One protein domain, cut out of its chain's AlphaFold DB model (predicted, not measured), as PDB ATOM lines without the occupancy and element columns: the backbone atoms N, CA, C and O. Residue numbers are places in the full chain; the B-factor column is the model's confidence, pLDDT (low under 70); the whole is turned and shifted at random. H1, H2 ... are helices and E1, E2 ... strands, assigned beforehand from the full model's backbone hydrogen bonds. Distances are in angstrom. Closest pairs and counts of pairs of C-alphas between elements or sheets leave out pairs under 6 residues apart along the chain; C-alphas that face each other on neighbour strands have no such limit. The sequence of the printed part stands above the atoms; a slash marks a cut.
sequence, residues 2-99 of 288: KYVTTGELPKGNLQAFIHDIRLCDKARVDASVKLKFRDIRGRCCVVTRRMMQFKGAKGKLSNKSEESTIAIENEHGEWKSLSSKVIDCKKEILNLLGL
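What this domain is: This is residues 2 to 99 of the 288 residues of the protein "AAA_23 domain-containing protein" of Gongylonema pulchrum (UniProt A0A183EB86). What is the shape? A long, twisted hairpin of E1 and E2 makes the length of the domain; E3 pairs beside one end of E2, and the shorter hairpin of E4 and E5 beside its other end. H3 packs over E2 and E4 with H1 touching it, while H2 sits near the end of the hairpin where E3 pairs. What are the figures? The printed part has 98 residues with three named helices and five named strands, of mixed class; along the chain H1 and H2 come first, then the five strands, and H3 last, and the strands form one branched sheet in which the neighbour pairs E1 and E2, E2 and E3, E2 and E4, and E4 and E5 are antiparallel. It is loose, with a radius of gyration of the C-alphas of 15.8 A and spans of 51 by 27 by 23 A.

Where its parts are: Where do the first elements lie? H1 is residues 2 to 6, with C-alpha 2 at (-1.640, 9.076, 24.258), and H2 is residues 21 to 24. Which strands follow? E1, residues 28 to 38, is 33.3 A long from first to last C-alpha, and E2, residues 44 to 55, is 37.3 A. E3 is residues 61 to 65, E4 residues 69 to 73 and E5 residues 79 to 83. What comes last? H3, residues 89 to 97, is 12.1 A long and ends with C-alpha 97 at (3.422, 17.936, 31.807).

How they stand to each other: How do the strands pair? E1, E2 and E3 form a meander, each strand the antiparallel neighbour of the one before, with N 33 and O 49 at 2.8 A and N 52 and O 64 at 2.8 A. E1 lies on one side of E2, and E3 and E4 on the other side, E3 beside residues 51 to 55 and E4 beside residues 44 to 48, with N 46 and O 71 at 2.8 A. E4 and E5 are an antiparallel hairpin, with N 70 and O 82 at 2.9 A. Where are the helices? H3 is on the sheet at a height over the sheet of 9.3 A, over E2 and E4, and runs only just slantwise to the strands, at 32 degrees to E2 on the local plane. H1 touches H3, the closest C-alphas being those of Thr 6 and Lys 90, 6.0 A apart. H1 only grazes the sheet with residues 3 to 5, and H2 only grazes it with residues 21 to 22, the C-alphas of Ile 21 and Val 29 being the closest of H2 and E1 at 6.0 A. Are the helix backbones well formed? In H1 and H3 every O i to N i+4 pair is within hydrogen-bond range; H2 is too short for such a pair.

The domain as a whole: How large is it? The two C-alphas farthest apart, those of Lys 58 and His 76, are 52.0 A apart, and the printed part has no cut. Where is a long link, and where is confidence low? The link from H1 to H2, residues 7 to 20, is long; residues 11 to 16 in it are under 70 in pLDDT, while the mean of the printed part is 86.1.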
ATOM      1  N   LYS A   2      -2.199  10.173  23.433       88.12
ATOM      2  CA  LYS A   2      -1.640   9.076  24.258       88.12
ATOM      3  C   LYS A   2      -0.245   8.597  23.817       88.12
ATOM      4  O   LYS A   2       0.707   8.686  24.577       88.12
ATOM      5  N   TYR A   3      -0.086   8.229  22.541       88.94
ATOM      6  CA  TYR A   3       1.201   7.752  22.013       88.94
ATOM      7  C   TYR A   3       2.368   8.735  22.184       88.94
ATOM      8  O   TYR A   3       3.464   8.337  22.567       88.94
ATOM      9  N   VAL A   4       2.164  10.025  21.910       90.06
ATOM     10  CA  VAL A   4       3.259  11.005  21.988       90.06
ATOM     11  C   VAL A   4       3.650  11.294  23.439       90.06
ATOM     12  O   VAL A   4       4.840  11.458  23.706       90.06
ATOM     13  N   THR A   5       2.698  11.247  24.379       88.38
ATOM     14  CA  THR A   5       2.946  11.499  25.805       88.38
ATOM     15  C   THR A   5       3.434  10.265  26.568       88.38
ATOM     16  O   THR A   5       4.489  10.326  27.194       88.38
ATOM     17  N   THR A   6       2.737   9.128  26.487       83.38
ATOM     18  CA  THR A   6       3.061   7.917  27.268       83.38
ATOM     19  C   THR A   6       3.945   6.925  26.513       83.38
ATOM     20  O   THR A   6       4.597   6.082  27.131       83.38
ATOM     21  N   GLY A   7       4.028   7.037  25.184       83.12
ATOM     22  CA  GLY A   7       4.712   6.064  24.327       83.12
ATOM     23  C   GLY A   7       3.908   4.790  24.066       83.12
ATOM     24  O   GLY A   7       4.370   3.943  23.303       83.12
ATOM     25  N   GLU A   8       2.723   4.651  24.665       82.75
ATOM     26  CA  GLU A   8       1.854   3.497  24.453       82.75
ATOM     27  C   GLU A   8       1.067   3.637  23.158       82.75
ATOM     28  O   GLU A   8       0.555   4.702  22.801       82.75
ATOM     29  N   LEU A   9       0.965   2.524  22.447       82.00
ATOM     30  CA  LEU A   9       0.131   2.425  21.264       82.00
ATOM     31  C   LEU A   9      -1.306   2.088  21.680       82.00
ATOM     32  O   LEU A   9      -1.508   1.476  22.732       82.00
ATOM     33  N   PRO A  10      -2.307   2.475  20.873       74.88
ATOM     34  CA  PRO A  10      -3.678   2.010  21.062       74.88
ATOM     35  C   PRO A  10      -3.731   0.482  21.173       74.88
ATOM     36  O   PRO A  10      -2.948  -0.210  20.515       74.88
ATOM     37  N   LYS A  11      -4.645  -0.049  21.995       65.19
ATOM     38  CA  LYS A  11      -4.843  -1.499  22.115       65.19
ATOM     39  C   LYS A  11      -5.292  -2.044  20.755       65.19
ATOM     40  O   LYS A  11      -6.364  -1.717  20.268       65.19
ATOM     41  N   GLY A  12      -4.412  -2.804  20.106       60.84
ATOM     42  CA  GLY A  12      -4.560  -3.266  18.727       60.84
ATOM     43  C   GLY A  12      -3.205  -3.622  18.106       60.84
ATOM     44  O   GLY A  12      -2.146  -3.331  18.666       60.84
ATOM     45  N   ASN A  13      -3.210  -4.285  16.947       59.06
ATOM     46  CA  ASN A  13      -1.972  -4.644  16.250       59.06
ATOM     47  C   ASN A  13      -1.213  -3.378  15.810       59.06
ATOM     48  O   ASN A  13      -1.764  -2.562  15.074       59.06
ATOM     49  N   LEU A  14       0.082  -3.267  16.153       57.69
ATOM     50  CA  LEU A  14       0.986  -2.187  15.701       57.69
ATOM     51  C   LEU A  14       0.902  -1.912  14.188       57.69
ATOM     52  O   LEU A  14       1.180  -0.806  13.733       57.69
ATOM     53  N   GLN A  15       0.564  -2.935  13.399       60.50
ATOM     54  CA  GLN A  15       0.421  -2.857  11.945       60.50
ATOM     55  C   GLN A  15      -0.691  -1.906  11.487       60.50
ATOM     56  O   GLN A  15      -0.580  -1.386  10.384       60.50
ATOM     57  N   ALA A  16      -1.709  -1.654  12.317       69.69
ATOM     58  CA  ALA A  16      -2.835  -0.782  11.987       69.69
ATOM     59  C   ALA A  16      -2.612   0.694  12.370       69.69
ATOM     60  O   ALA A  16      -3.376   1.552  11.942       69.69
ATOM     61  N   PHE A  17      -1.592   1.004  13.183       82.12
ATOM     62  CA  PHE A  17      -1.348   2.381  13.635       82.12
ATOM     63  C   PHE A  17      -0.549   3.212  12.620       82.12
ATOM     64  O   PHE A  17      -0.736   4.423  12.523       82.12
ATOM     65  N   ILE A  18       0.335   2.564  11.857       85.44
ATOM     66  CA  ILE A  18       1.049   3.186  10.736       85.44
ATOM     67  C   ILE A  18       0.213   2.985   9.472       85.44
ATOM     68  O   ILE A  18      -0.346   1.910   9.269       85.44
ATOM     69  N   HIS A  19       0.144   4.009   8.622       85.00
ATOM     70  CA  HIS A  19      -0.546   3.915   7.338       85.00
ATOM     71  C   HIS A  19       0.010   2.753   6.495       85.00
ATOM     72  O   HIS A  19       1.225   2.637   6.319       85.00
ATOM     73  N   ASP A  20      -0.881   1.901   5.985       82.12
ATOM     74  CA  ASP A  20      -0.506   0.627   5.369       82.12
ATOM     75  C   ASP A  20       0.323   0.832   4.094       82.12
ATOM     76  O   ASP A  20      -0.105   1.457   3.119       82.12
ATOM     77  N   ILE A  21       1.514   0.237   4.080       83.75
ATOM     78  CA  ILE A  21       2.421   0.246   2.929       83.75
ATOM     79  C   ILE A  21       1.764  -0.285   1.654       83.75
ATOM     80  O   ILE A  21       2.083   0.191   0.565       83.75
ATOM     81  N   ARG A  22       0.879  -1.283   1.772       80.44
ATOM     82  CA  ARG A  22       0.209  -1.918   0.629       80.44
ATOM     83  C   ARG A  22      -0.729  -0.955  -0.089       80.44
ATOM     84  O   ARG A  22      -0.886  -1.079  -1.294       80.44
ATOM     85  N   LEU A  23      -1.308   0.005   0.633       83.12
ATOM     86  CA  LEU A  23      -2.169   1.041   0.057       83.12
ATOM     87  C   LEU A  23      -1.359   2.144  -0.629       83.12
ATOM     88  O   LEU A  23      -1.818   2.742  -1.594       83.12
ATOM     89  N   CYS A  24      -0.148   2.404  -0.138       80.75
ATOM     90  CA  CYS A  24       0.747   3.425  -0.679       80.75
ATOM     91  C   CYS A  24       1.632   2.948  -1.841       80.75
ATOM     92  O   CYS A  24       2.347   3.775  -2.400       80.75
ATOM     93  N   ASP A  25       1.659   1.643  -2.128       78.44
ATOM     94  CA  ASP A  25       2.592   0.977  -3.051       78.44
ATOM     95  C   ASP A  25       4.064   1.412  -2.885       78.44
ATOM     96  O   ASP A  25       4.811   1.652  -3.832       78.44
ATOM     97  N   LYS A  26       4.497   1.559  -1.628       83.25
ATOM     98  CA  LYS A  26       5.874   1.943  -1.274       83.25
ATOM     99  C   LYS A  26       6.640   0.762  -0.676       83.25
ATOM    100  O   LYS A  26       6.078  -0.276  -0.332       83.25
ATOM    101  N   ALA A  27       7.958   0.900  -0.543       83.50
ATOM    102  CA  ALA A  27       8.793  -0.077   0.169       83.50
ATOM    103  C   ALA A  27       8.868   0.198   1.687       83.50
ATOM    104  O   ALA A  27       9.112  -0.712   2.483       83.50
ATOM    105  N   ARG A  28       8.639   1.458   2.079       87.69
ATOM    106  CA  ARG A  28       8.729   1.980   3.446       87.69
ATOM    107  C   ARG A  28       7.720   3.115   3.629       87.69
ATOM    108  O   ARG A  28       7.541   3.922   2.718       87.69
ATOM    109  N   VAL A  29       7.099   3.179   4.803       89.50
ATOM    110  CA  VAL A  29       6.256   4.300   5.240       89.50
ATOM    111  C   VAL A  29       6.768   4.784   6.590       89.50
ATOM    112  O   VAL A  29       6.903   3.996   7.522       89.50
ATOM    113  N   ASP A  30       7.041   6.082   6.685       89.88
ATOM    114  CA  ASP A  30       7.452   6.747   7.918       89.88
ATOM    115  C   ASP A  30       6.277   7.528   8.505       89.88
ATOM    116  O   ASP A  30       5.559   8.228   7.792       89.88
ATOM    117  N   ALA A  31       6.096   7.426   9.815       90.31
ATOM    118  CA  ALA A  31       5.101   8.166  10.571       90.31
ATOM    119  C   ALA A  31       5.779   8.955  11.695       90.31
ATOM    120  O   ALA A  31       6.704   8.490  12.363       90.31
ATOM    121  N   SER A  32       5.308  10.181  11.907       91.69
ATOM    122  CA  SER A  32       5.844  11.088  12.916       91.69
ATOM    123  C   SER A  32       4.702  11.789  13.628       91.69
ATOM    124  O   SER A  32       3.824  12.365  12.987       91.69
ATOM    125  N   VAL A  33       4.721  11.745  14.956       93.19
ATOM    126  CA  VAL A  33       3.765  12.447  15.809       93.19
ATOM    127  C   VAL A  33       4.526  13.513  16.579       93.19
ATOM    128  O   VAL A  33       5.428  13.198  17.360       93.19
ATOM    129  N   LYS A  34       4.160  14.776  16.351       94.75
ATOM    130  CA  LYS A  34       4.716  15.934  17.056       94.75
ATOM    131  C   LYS A  34       3.655  16.570  17.943       94.75
ATOM    132  O   LYS A  34       2.550  16.830  17.479       94.75
ATOM    133  N   LEU A  35       4.003  16.844  19.194       95.31
ATOM    134  CA  LEU A  35       3.155  17.556  20.144       95.31
ATOM    135  C   LEU A  35       3.899  18.772  20.669       95.31
ATOM    136  O   LEU A  35       4.946  18.620  21.293       95.31
ATOM    137  N   LYS A  36       3.335  19.958  20.441       95.44
ATOM    138  CA  LYS A  36       3.762  21.192  21.099       95.44
ATOM    139  C   LYS A  36       2.856  21.448  22.301       95.44
ATOM    140  O   LYS A  36       1.639  21.447  22.145       95.44
ATOM    141  N   PHE A  37       3.438  21.669  23.471       94.88
ATOM    142  CA  PHE A  37       2.714  22.017  24.693       94.88
ATOM    143  C   PHE A  37       3.515  23.017  25.529       94.88
ATOM    144  O   PHE A  37       4.665  23.317  25.208       94.88
ATOM    145  N   ARG A  38       2.893  23.561  26.574       94.69
ATOM    146  CA  ARG A  38       3.556  24.417  27.558       94.69
ATOM    147  C   ARG A  38       3.780  23.611  28.833       94.69
ATOM    148  O   ARG A  38       2.841  22.967  29.294       94.69
ATOM    149  N   ASP A  39       5.004  23.600  29.347       93.38
ATOM    150  CA  ASP A  39       5.324  22.881  30.581       93.38
ATOM    151  C   ASP A  39       4.758  23.588  31.827       93.38
ATOM    152  O   ASP A  39       4.256  24.715  31.758       93.38
ATOM    153  N   ILE A  40       4.890  22.942  32.988       93.12
ATOM    154  CA  ILE A  40       4.495  23.513  34.289       93.12
ATOM    155  C   ILE A  40       5.211  24.830  34.643       93.12
ATOM    156  O   ILE A  40       4.752  25.561  35.516       93.12
ATOM    157  N   ARG A  41       6.333  25.145  33.983       90.94
ATOM    158  CA  ARG A  41       7.118  26.376  34.167       90.94
ATOM    159  C   ARG A  41       6.779  27.448  33.132       90.94
ATOM    160  O   ARG A  41       7.411  28.498  33.113       90.94
ATOM    161  N   GLY A  42       5.812  27.198  32.254       90.62
ATOM    162  CA  GLY A  42       5.416  28.132  31.215       90.62
ATOM    163  C   GLY A  42       6.287  28.114  29.952       90.62
ATOM    164  O   GLY A  42       6.050  28.938  29.075       90.62
ATOM    165  N   ARG A  43       7.250  27.203  29.798       93.25
ATOM    166  CA  ARG A  43       8.130  27.107  28.617       93.25
ATOM    167  C   ARG A  43       7.469  26.305  27.498       93.25
ATOM    168  O   ARG A  43       6.726  25.362  27.771       93.25
ATOM    169  N   CYS A  44       7.734  26.641  26.232       94.44
ATOM    170  CA  CYS A  44       7.258  25.820  25.118       94.44
ATOM    171  C   CYS A  44       8.110  24.555  24.970       94.44
ATOM    172  O   CYS A  44       9.336  24.606  24.897       94.44
ATOM    173  N   CYS A  45       7.450  23.408  24.858       95.12
ATOM    174  CA  CYS A  45       8.080  22.116  24.624       95.12
ATOM    175  C   CYS A  45       7.503  21.469  23.365       95.12
ATOM    176  O   CYS A  45       6.305  21.561  23.102       95.12
ATOM    177  N   VAL A  46       8.348  20.790  22.590       95.56
ATOM    178  CA  VAL A  46       7.958  20.011  21.413       95.56
ATOM    179  C   VAL A  46       8.496  18.597  21.548       95.56
ATOM    180  O   VAL A  46       9.702  18.372  21.531       95.56
ATOM    181  N   VAL A  47       7.596  17.627  21.630       95.19
ATOM    182  CA  VAL A  47       7.936  16.203  21.642       95.19
ATOM    183  C   VAL A  47       7.702  15.638  20.256       95.19
ATOM    184  O   VAL A  47       6.630  15.825  19.688       95.19
ATOM    185  N   THR A  48       8.687  14.925  19.722       94.19
ATOM    186  CA  THR A  48       8.588  14.219  18.443       94.19
ATOM    187  C   THR A  48       8.829  12.733  18.664       94.19
ATOM    188  O   THR A  48       9.895  12.336  19.134       94.19
ATOM    189  N   ARG A  49       7.862  11.900  18.277       92.06
ATOM    190  CA  ARG A  49       8.022  10.444  18.200       92.06
ATOM    191  C   ARG A  49       7.899   9.991  16.758       92.06
ATOM    192  O   ARG A  49       6.959  10.381  16.069       92.06
ATOM    193  N   ARG A  50       8.846   9.171  16.314       90.19
ATOM    194  CA  ARG A  50       8.911   8.652  14.948       90.19
ATOM    195  C   ARG A  50       8.813   7.137  14.949       90.19
ATOM    196  O   ARG A  50       9.297   6.469  15.860       90.19
ATOM    197  N   MET A  51       8.191   6.604  13.914       90.31
ATOM    198  CA  MET A  51       8.093   5.176  13.664       90.31
ATOM    199  C   MET A  51       8.104   4.924  12.165       90.31
ATOM    200  O   MET A  51       7.713   5.779  11.377       90.31
ATOM    201  N   MET A  52       8.525   3.732  11.780       88.44
ATOM    202  CA  MET A  52       8.568   3.311  10.394       88.44
ATOM    203  C   MET A  52       7.966   1.922  10.251       88.44
ATOM    204  O   MET A  52       8.179   1.039  11.085       88.44
ATOM    205  N   GLN A  53       7.246   1.725   9.160       87.94
ATOM    206  CA  GLN A  53       6.836   0.423   8.674       87.94
ATOM    207  C   GLN A  53       7.658   0.109   7.423       87.94
ATOM    208  O   GLN A  53       7.945   0.997   6.615       87.94
ATOM    209  N   PHE A  54       8.023  -1.156   7.230       87.50
ATOM    210  CA  PHE A  54       8.726  -1.622   6.035       87.50
ATOM    211  C   PHE A  54       8.392  -3.084   5.713       87.50
ATOM    212  O   PHE A  54       7.983  -3.860   6.584       87.50
ATOM    213  N   LYS A  55       8.575  -3.477   4.446       84.06
ATOM    214  CA  LYS A  55       8.496  -4.884   4.025       84.06
ATOM    215  C   LYS A  55       9.789  -5.599   4.445       84.06
ATOM    216  O   LYS A  55      10.867  -5.258   3.972       84.06
ATOM    217  N   GLY A  56       9.689  -6.550   5.370       77.00
ATOM    218  CA  GLY A  56      10.819  -7.357   5.834       77.00
ATOM    219  C   GLY A  56      11.167  -8.509   4.886       77.00
ATOM    220  O   GLY A  56      10.504  -8.736   3.869       77.00
ATOM    221  N   ALA A  57      12.191  -9.288   5.248       70.38
ATOM    222  CA  ALA A  57      12.531 -10.518   4.534       70.38
ATOM    223  C   ALA A  57      11.313 -11.464   4.491       70.38
ATOM    224  O   ALA A  57      10.619 -11.633   5.495       70.38
ATOM    225  N   LYS A  58      11.053 -12.077   3.328       74.69
ATOM    226  CA  LYS A  58       9.868 -12.919   3.038       74.69
ATOM    227  C   LYS A  58       8.522 -12.173   2.946       74.69
ATOM    228  O   LYS A  58       7.474 -12.798   3.066       74.69
ATOM    229  N   GLY A  59       8.519 -10.851   2.745       72.19
ATOM    230  CA  GLY A  59       7.294 -10.083   2.466       72.19
ATOM    231  C   GLY A  59       6.406  -9.794   3.684       72.19
ATOM    232  O   GLY A  59       5.323  -9.231   3.530       72.19
ATOM    233  N   LYS A  60       6.854 -10.132   4.902       80.06
ATOM    234  CA  LYS A  60       6.132  -9.822   6.145       80.06
ATOM    235  C   LYS A  60       6.279  -8.338   6.499       80.06
ATOM    236  O   LYS A  60       7.383  -7.795   6.477       80.06
ATOM    237  N   LEU A  61       5.173  -7.697   6.869       81.44
ATOM    238  CA  LEU A  61       5.146  -6.302   7.308       81.44
ATOM    239  C   LEU A  61       5.788  -6.167   8.701       81.44
ATOM    240  O   LEU A  61       5.362  -6.839   9.647       81.44
ATOM    241  N   SER A  62       6.804  -5.314   8.819       82.44
ATOM    242  CA  SER A  62       7.549  -5.064  10.058       82.44
ATOM    243  C   SER A  62       7.459  -3.594  10.461       82.44
ATOM    244  O   SER A  62       7.491  -2.715   9.602       82.44
ATOM    245  N   ASN A  63       7.380  -3.334  11.768       84.06
ATOM    246  CA  ASN A  63       7.340  -1.992  12.345       84.06
ATOM    247  C   ASN A  63       8.571  -1.773  13.226       84.06
ATOM    248  O   ASN A  63       8.982  -2.671  13.963       84.06
ATOM    249  N   LYS A  64       9.130  -0.567  13.190       85.62
ATOM    250  CA  LYS A  64      10.252  -0.145  14.027       85.62
ATOM    251  C   LYS A  64       9.981   1.253  14.569       85.62
ATOM    252  O   LYS A  64       9.698   2.171  13.807       85.62
ATOM    253  N   SER A  65      10.097   1.416  15.882       84.75
ATOM    254  CA  SER A  65      10.104   2.734  16.518       84.75
ATOM    255  C   SER A  65      11.483   3.375  16.356       84.75
ATOM    256  O   SER A  65      12.504   2.708  16.541       84.75
ATOM    257  N   GLU A  66      11.514   4.654  16.003       86.00
ATOM    258  CA  GLU A  66      12.735   5.455  15.906       86.00
ATOM    259  C   GLU A  66      12.961   6.277  17.185       86.00
ATOM    260  O   GLU A  66      12.157   6.280  18.122       86.00
ATOM    261  N   GLU A  67      14.089   6.980  17.224       83.94
ATOM    262  CA  GLU A  67      14.481   7.829  18.342       83.94
ATOM    263  C   GLU A  67      13.470   8.960  18.584       83.94
ATOM    264  O   GLU A  67      13.071   9.684  17.661       83.94
ATOM    265  N   SER A  68      13.064   9.104  19.848       88.56
ATOM    266  CA  SER A  68      12.166  10.171  20.290       88.56
ATOM    267  C   SER A  68      12.985  11.376  20.741       88.56
ATOM    268  O   SER A  68      14.022  11.211  21.383       88.56
ATOM    269  N   THR A  69      12.519  12.581  20.422       93.12
ATOM    270  CA  THR A  69      13.199  13.827  20.792       93.12
ATOM    271  C   THR A  69      12.265  14.768  21.540       93.12
ATOM    272  O   THR A  69      11.059  14.807  21.283       93.12
ATOM    273  N   ILE A  70      12.828  15.528  22.476       94.25
ATOM    274  CA  ILE A  70      12.140  16.550  23.265       94.25
ATOM    275  C   ILE A  70      12.914  17.850  23.078       94.25
ATOM    276  O   ILE A  70      14.063  17.941  23.492       94.25
ATOM    277  N   ALA A  71      12.307  18.848  22.448       95.00
ATOM    278  CA  ALA A  71      12.876  20.181  22.325       95.00
ATOM    279  C   ALA A  71      12.200  21.112  23.338       95.00
ATOM    280  O   ALA A  71      10.973  21.161  23.395       95.00
ATOM    281  N   ILE A  72      12.983  21.827  24.140       94.50
ATOM    282  CA  ILE A  72      12.503  22.734  25.188       94.50
ATOM    283  C   ILE A  72      13.041  24.129  24.890       94.50
ATOM    284  O   ILE A  72      14.238  24.288  24.653       94.50
ATOM    285  N   GLU A  73      12.164  25.125  24.899       94.50
ATOM    286  CA  GLU A  73      12.524  26.533  24.767       94.50
ATOM    287  C   GLU A  73      13.089  27.072  26.092       94.50
ATOM    288  O   GLU A  73      12.503  26.895  27.165       94.50
ATOM    289  N   ASN A  74      14.251  27.713  26.018       89.06
ATOM    290  CA  ASN A  74      14.893  28.412  27.124       89.06
ATOM    291  C   ASN A  74      14.337  29.841  27.266       89.06
ATOM    292  O   ASN A  74      13.665  30.358  26.379       89.06
ATOM    293  N   GLU A  75      14.685  30.518  28.360       82.19
ATOM    294  CA  GLU A  75      14.246  31.896  28.653       82.19
ATOM    295  C   GLU A  75      14.698  32.920  27.594       82.19
ATOM    296  O   GLU A  75      14.052  33.946  27.409       82.19
ATOM    297  N   HIS A  76      15.762  32.611  26.846       83.50
ATOM    298  CA  HIS A  76      16.283  33.435  25.751       83.50
ATOM    299  C   HIS A  76      15.663  33.119  24.374       83.50
ATOM    300  O   HIS A  76      16.113  33.661  23.369       83.50
ATOM    301  N   GLY A  77      14.664  32.228  24.296       83.88
ATOM    302  CA  GLY A  77      14.035  31.808  23.032       83.88
ATOM    303  C   GLY A  77      14.823  30.756  22.235       83.88
ATOM    304  O   GLY A  77      14.436  30.382  21.128       83.88
ATOM    305  N   GLU A  78      15.926  30.250  22.788       90.44
ATOM    306  CA  GLU A  78      16.719  29.173  22.191       90.44
ATOM    307  C   GLU A  78      16.132  27.793  22.503       90.44
ATOM    308  O   GLU A  78      15.612  27.556  23.593       90.44
ATOM    309  N   TRP A  79      16.269  26.844  21.577       92.75
ATOM    310  CA  TRP A  79      15.746  25.486  21.741       92.75
ATOM    311  C   TRP A  79      16.842  24.501  22.137       92.75
ATOM    312  O   TRP A  79      17.787  24.265  21.386       92.75
ATOM    313  N   LYS A  80      16.671  23.840  23.283       92.12
ATOM    314  CA  LYS A  80      17.511  22.718  23.711       92.12
ATOM    315  C   LYS A  80      16.836  21.396  23.361       92.12
ATOM    316  O   LYS A  80      15.732  21.126  23.823       92.12
ATOM    317  N   SER A  81      17.509  20.558  22.572       91.12
ATOM    318  CA  SER A  81      17.007  19.229  22.202       91.12
ATOM    319  C   SER A  81      17.600  18.137  23.090       91.12
ATOM    320  O   SER A  81      18.812  18.047  23.264       91.12
ATOM    321  N   LEU A  82      16.735  17.268  23.599       90.31
ATOM    322  CA  LEU A  82      17.057  16.055  24.342       90.31
ATOM    323  C   LEU A  82      16.594  14.840  23.539       90.31
ATOM    324  O   LEU A  82      15.592  14.903  22.822       90.31
ATOM    325  N   SER A  83      17.323  13.734  23.655       87.44
ATOM    326  CA  SER A  83      17.099  12.546  22.832       87.44
ATOM    327  C   SER A  83      16.952  11.284  23.668       87.44
ATOM    328  O   SER A  83      17.609  11.145  24.701       87.44
ATOM    329  N   SER A  84      16.148  10.329  23.194       82.31
ATOM    330  CA  SER A  84      15.833   9.100  23.937       82.31
ATOM    331  C   SER A  84      17.019   8.155  24.150       82.31
ATOM    332  O   SER A  84      16.891   7.187  24.890       82.31
ATOM    333  N   LYS A  85      18.171   8.404  23.512       78.81
ATOM    334  CA  LYS A  85      19.439   7.710  23.810       78.81
ATOM    335  C   LYS A  85      20.079   8.147  25.128       78.81
ATOM    336  O   LYS A  85      20.840   7.384  25.706       78.81
ATOM    337  N   VAL A  86      19.817   9.380  25.558       73.94
ATOM    338  CA  VAL A  86      20.498  10.017  26.698       73.94
ATOM    339  C   VAL A  86      19.575  10.117  27.908       73.94
ATOM    340  O   VAL A  86      20.040  10.103  29.042       73.94
ATOM    341  N   ILE A  87      18.263  10.200  27.674       86.62
ATOM    342  CA  ILE A  87      17.258  10.357  28.725       86.62
ATOM    343  C   ILE A  87      16.085   9.396  28.540       86.62
ATOM    344  O   ILE A  87      15.715   9.035  27.421       86.62
ATOM    345  N   ASP A  88      15.437   9.048  29.650       87.50
ATOM    346  CA  ASP A  88      14.132   8.397  29.621       87.50
ATOM    347  C   ASP A  88      13.067   9.425  29.207       87.50
ATOM    348  O   ASP A  88      12.496  10.140  30.034       87.50
ATOM    349  N   CYS A  89      12.812   9.516  27.898       88.31
ATOM    350  CA  CYS A  89      11.846  10.465  27.355       88.31
ATOM    351  C   CYS A  89      10.448  10.304  27.956       88.31
ATOM    352  O   CYS A  89       9.745  11.301  28.067       88.31
ATOM    353  N   LYS A  90      10.018   9.091  28.345       88.62
ATOM    354  CA  LYS A  90       8.688   8.908  28.949       88.62
ATOM    355  C   LYS A  90       8.627   9.667  30.272       88.62
ATOM    356  O   LYS A  90       7.725  10.475  30.453       88.62
ATOM    357  N   LYS A  91       9.609   9.465  31.153       90.81
ATOM    358  CA  LYS A  91       9.677  10.169  32.445       90.81
ATOM    359  C   LYS A  91       9.791  11.678  32.275       90.81
ATOM    360  O   LYS A  91       9.067  12.412  32.936       90.81
ATOM    361  N   GLU A  92      10.639  12.135  31.358       92.25
ATOM    362  CA  GLU A  92      10.838  13.571  31.150       92.25
ATOM    363  C   GLU A  92       9.568  14.265  30.640       92.25
ATOM    364  O   GLU A  92       9.213  15.337  31.119       92.25
ATOM    365  N   ILE A  93       8.818  13.634  29.730       91.88
ATOM    366  CA  ILE A  93       7.543  14.186  29.252       91.88
ATOM    367  C   ILE A  93       6.524  14.293  30.392       91.88
ATOM    368  O   ILE A  93       5.833  15.305  30.491       91.88
ATOM    369  N   LEU A  94       6.439  13.279  31.261       92.25
ATOM    370  CA  LEU A  94       5.545  13.302  32.425       92.25
ATOM    371  C   LEU A  94       5.919  14.427  33.397       92.25
ATOM    372  O   LEU A  94       5.034  15.138  33.868       92.25
ATOM    373  N   ASN A  95       7.217  14.635  33.630       92.69
ATOM    374  CA  ASN A  95       7.721  15.722  34.469       92.69
ATOM    375  C   ASN A  95       7.380  17.099  33.888       92.69
ATOM    376  O   ASN A  95       6.930  17.979  34.618       92.69
ATOM    377  N   LEU A  96       7.551  17.285  32.575       93.12
ATOM    378  CA  LEU A  96       7.228  18.546  31.900       93.12
ATOM    379  C   LEU A  96       5.720  18.837  31.914       93.12
ATOM    380  O   LEU A  96       5.323  19.987  32.089       93.12
ATOM    381  N   LEU A  97       4.883  17.809  31.739       92.62
ATOM    382  CA  LEU A  97       3.422  17.936  31.807       92.62
ATOM    383  C   LEU A  97       2.901  18.090  33.242       92.62
ATOM    384  O   LEU A  97       1.795  18.591  33.424       92.62
ATOM    385  N   GLY A  98       3.660  17.646  34.248       90.88
ATOM    386  CA  GLY A  98       3.240  17.657  35.650       90.88
ATOM    387  C   GLY A  98       2.104  16.682  35.965       90.88
ATOM    388  O   GLY A  98       1.399  16.867  36.953       90.88
ATOM    389  N   LEU A  99       1.900  15.663  35.126       90.19
ATOM    390  CA  LEU A  99       0.821  14.689  35.274       90.19
ATOM    391  C   LEU A  99       1.382  13.260  35.357       90.19
ATOM    392  O   LEU A  99       2.215  12.882  34.528       90.19
TER     393      LEU A  99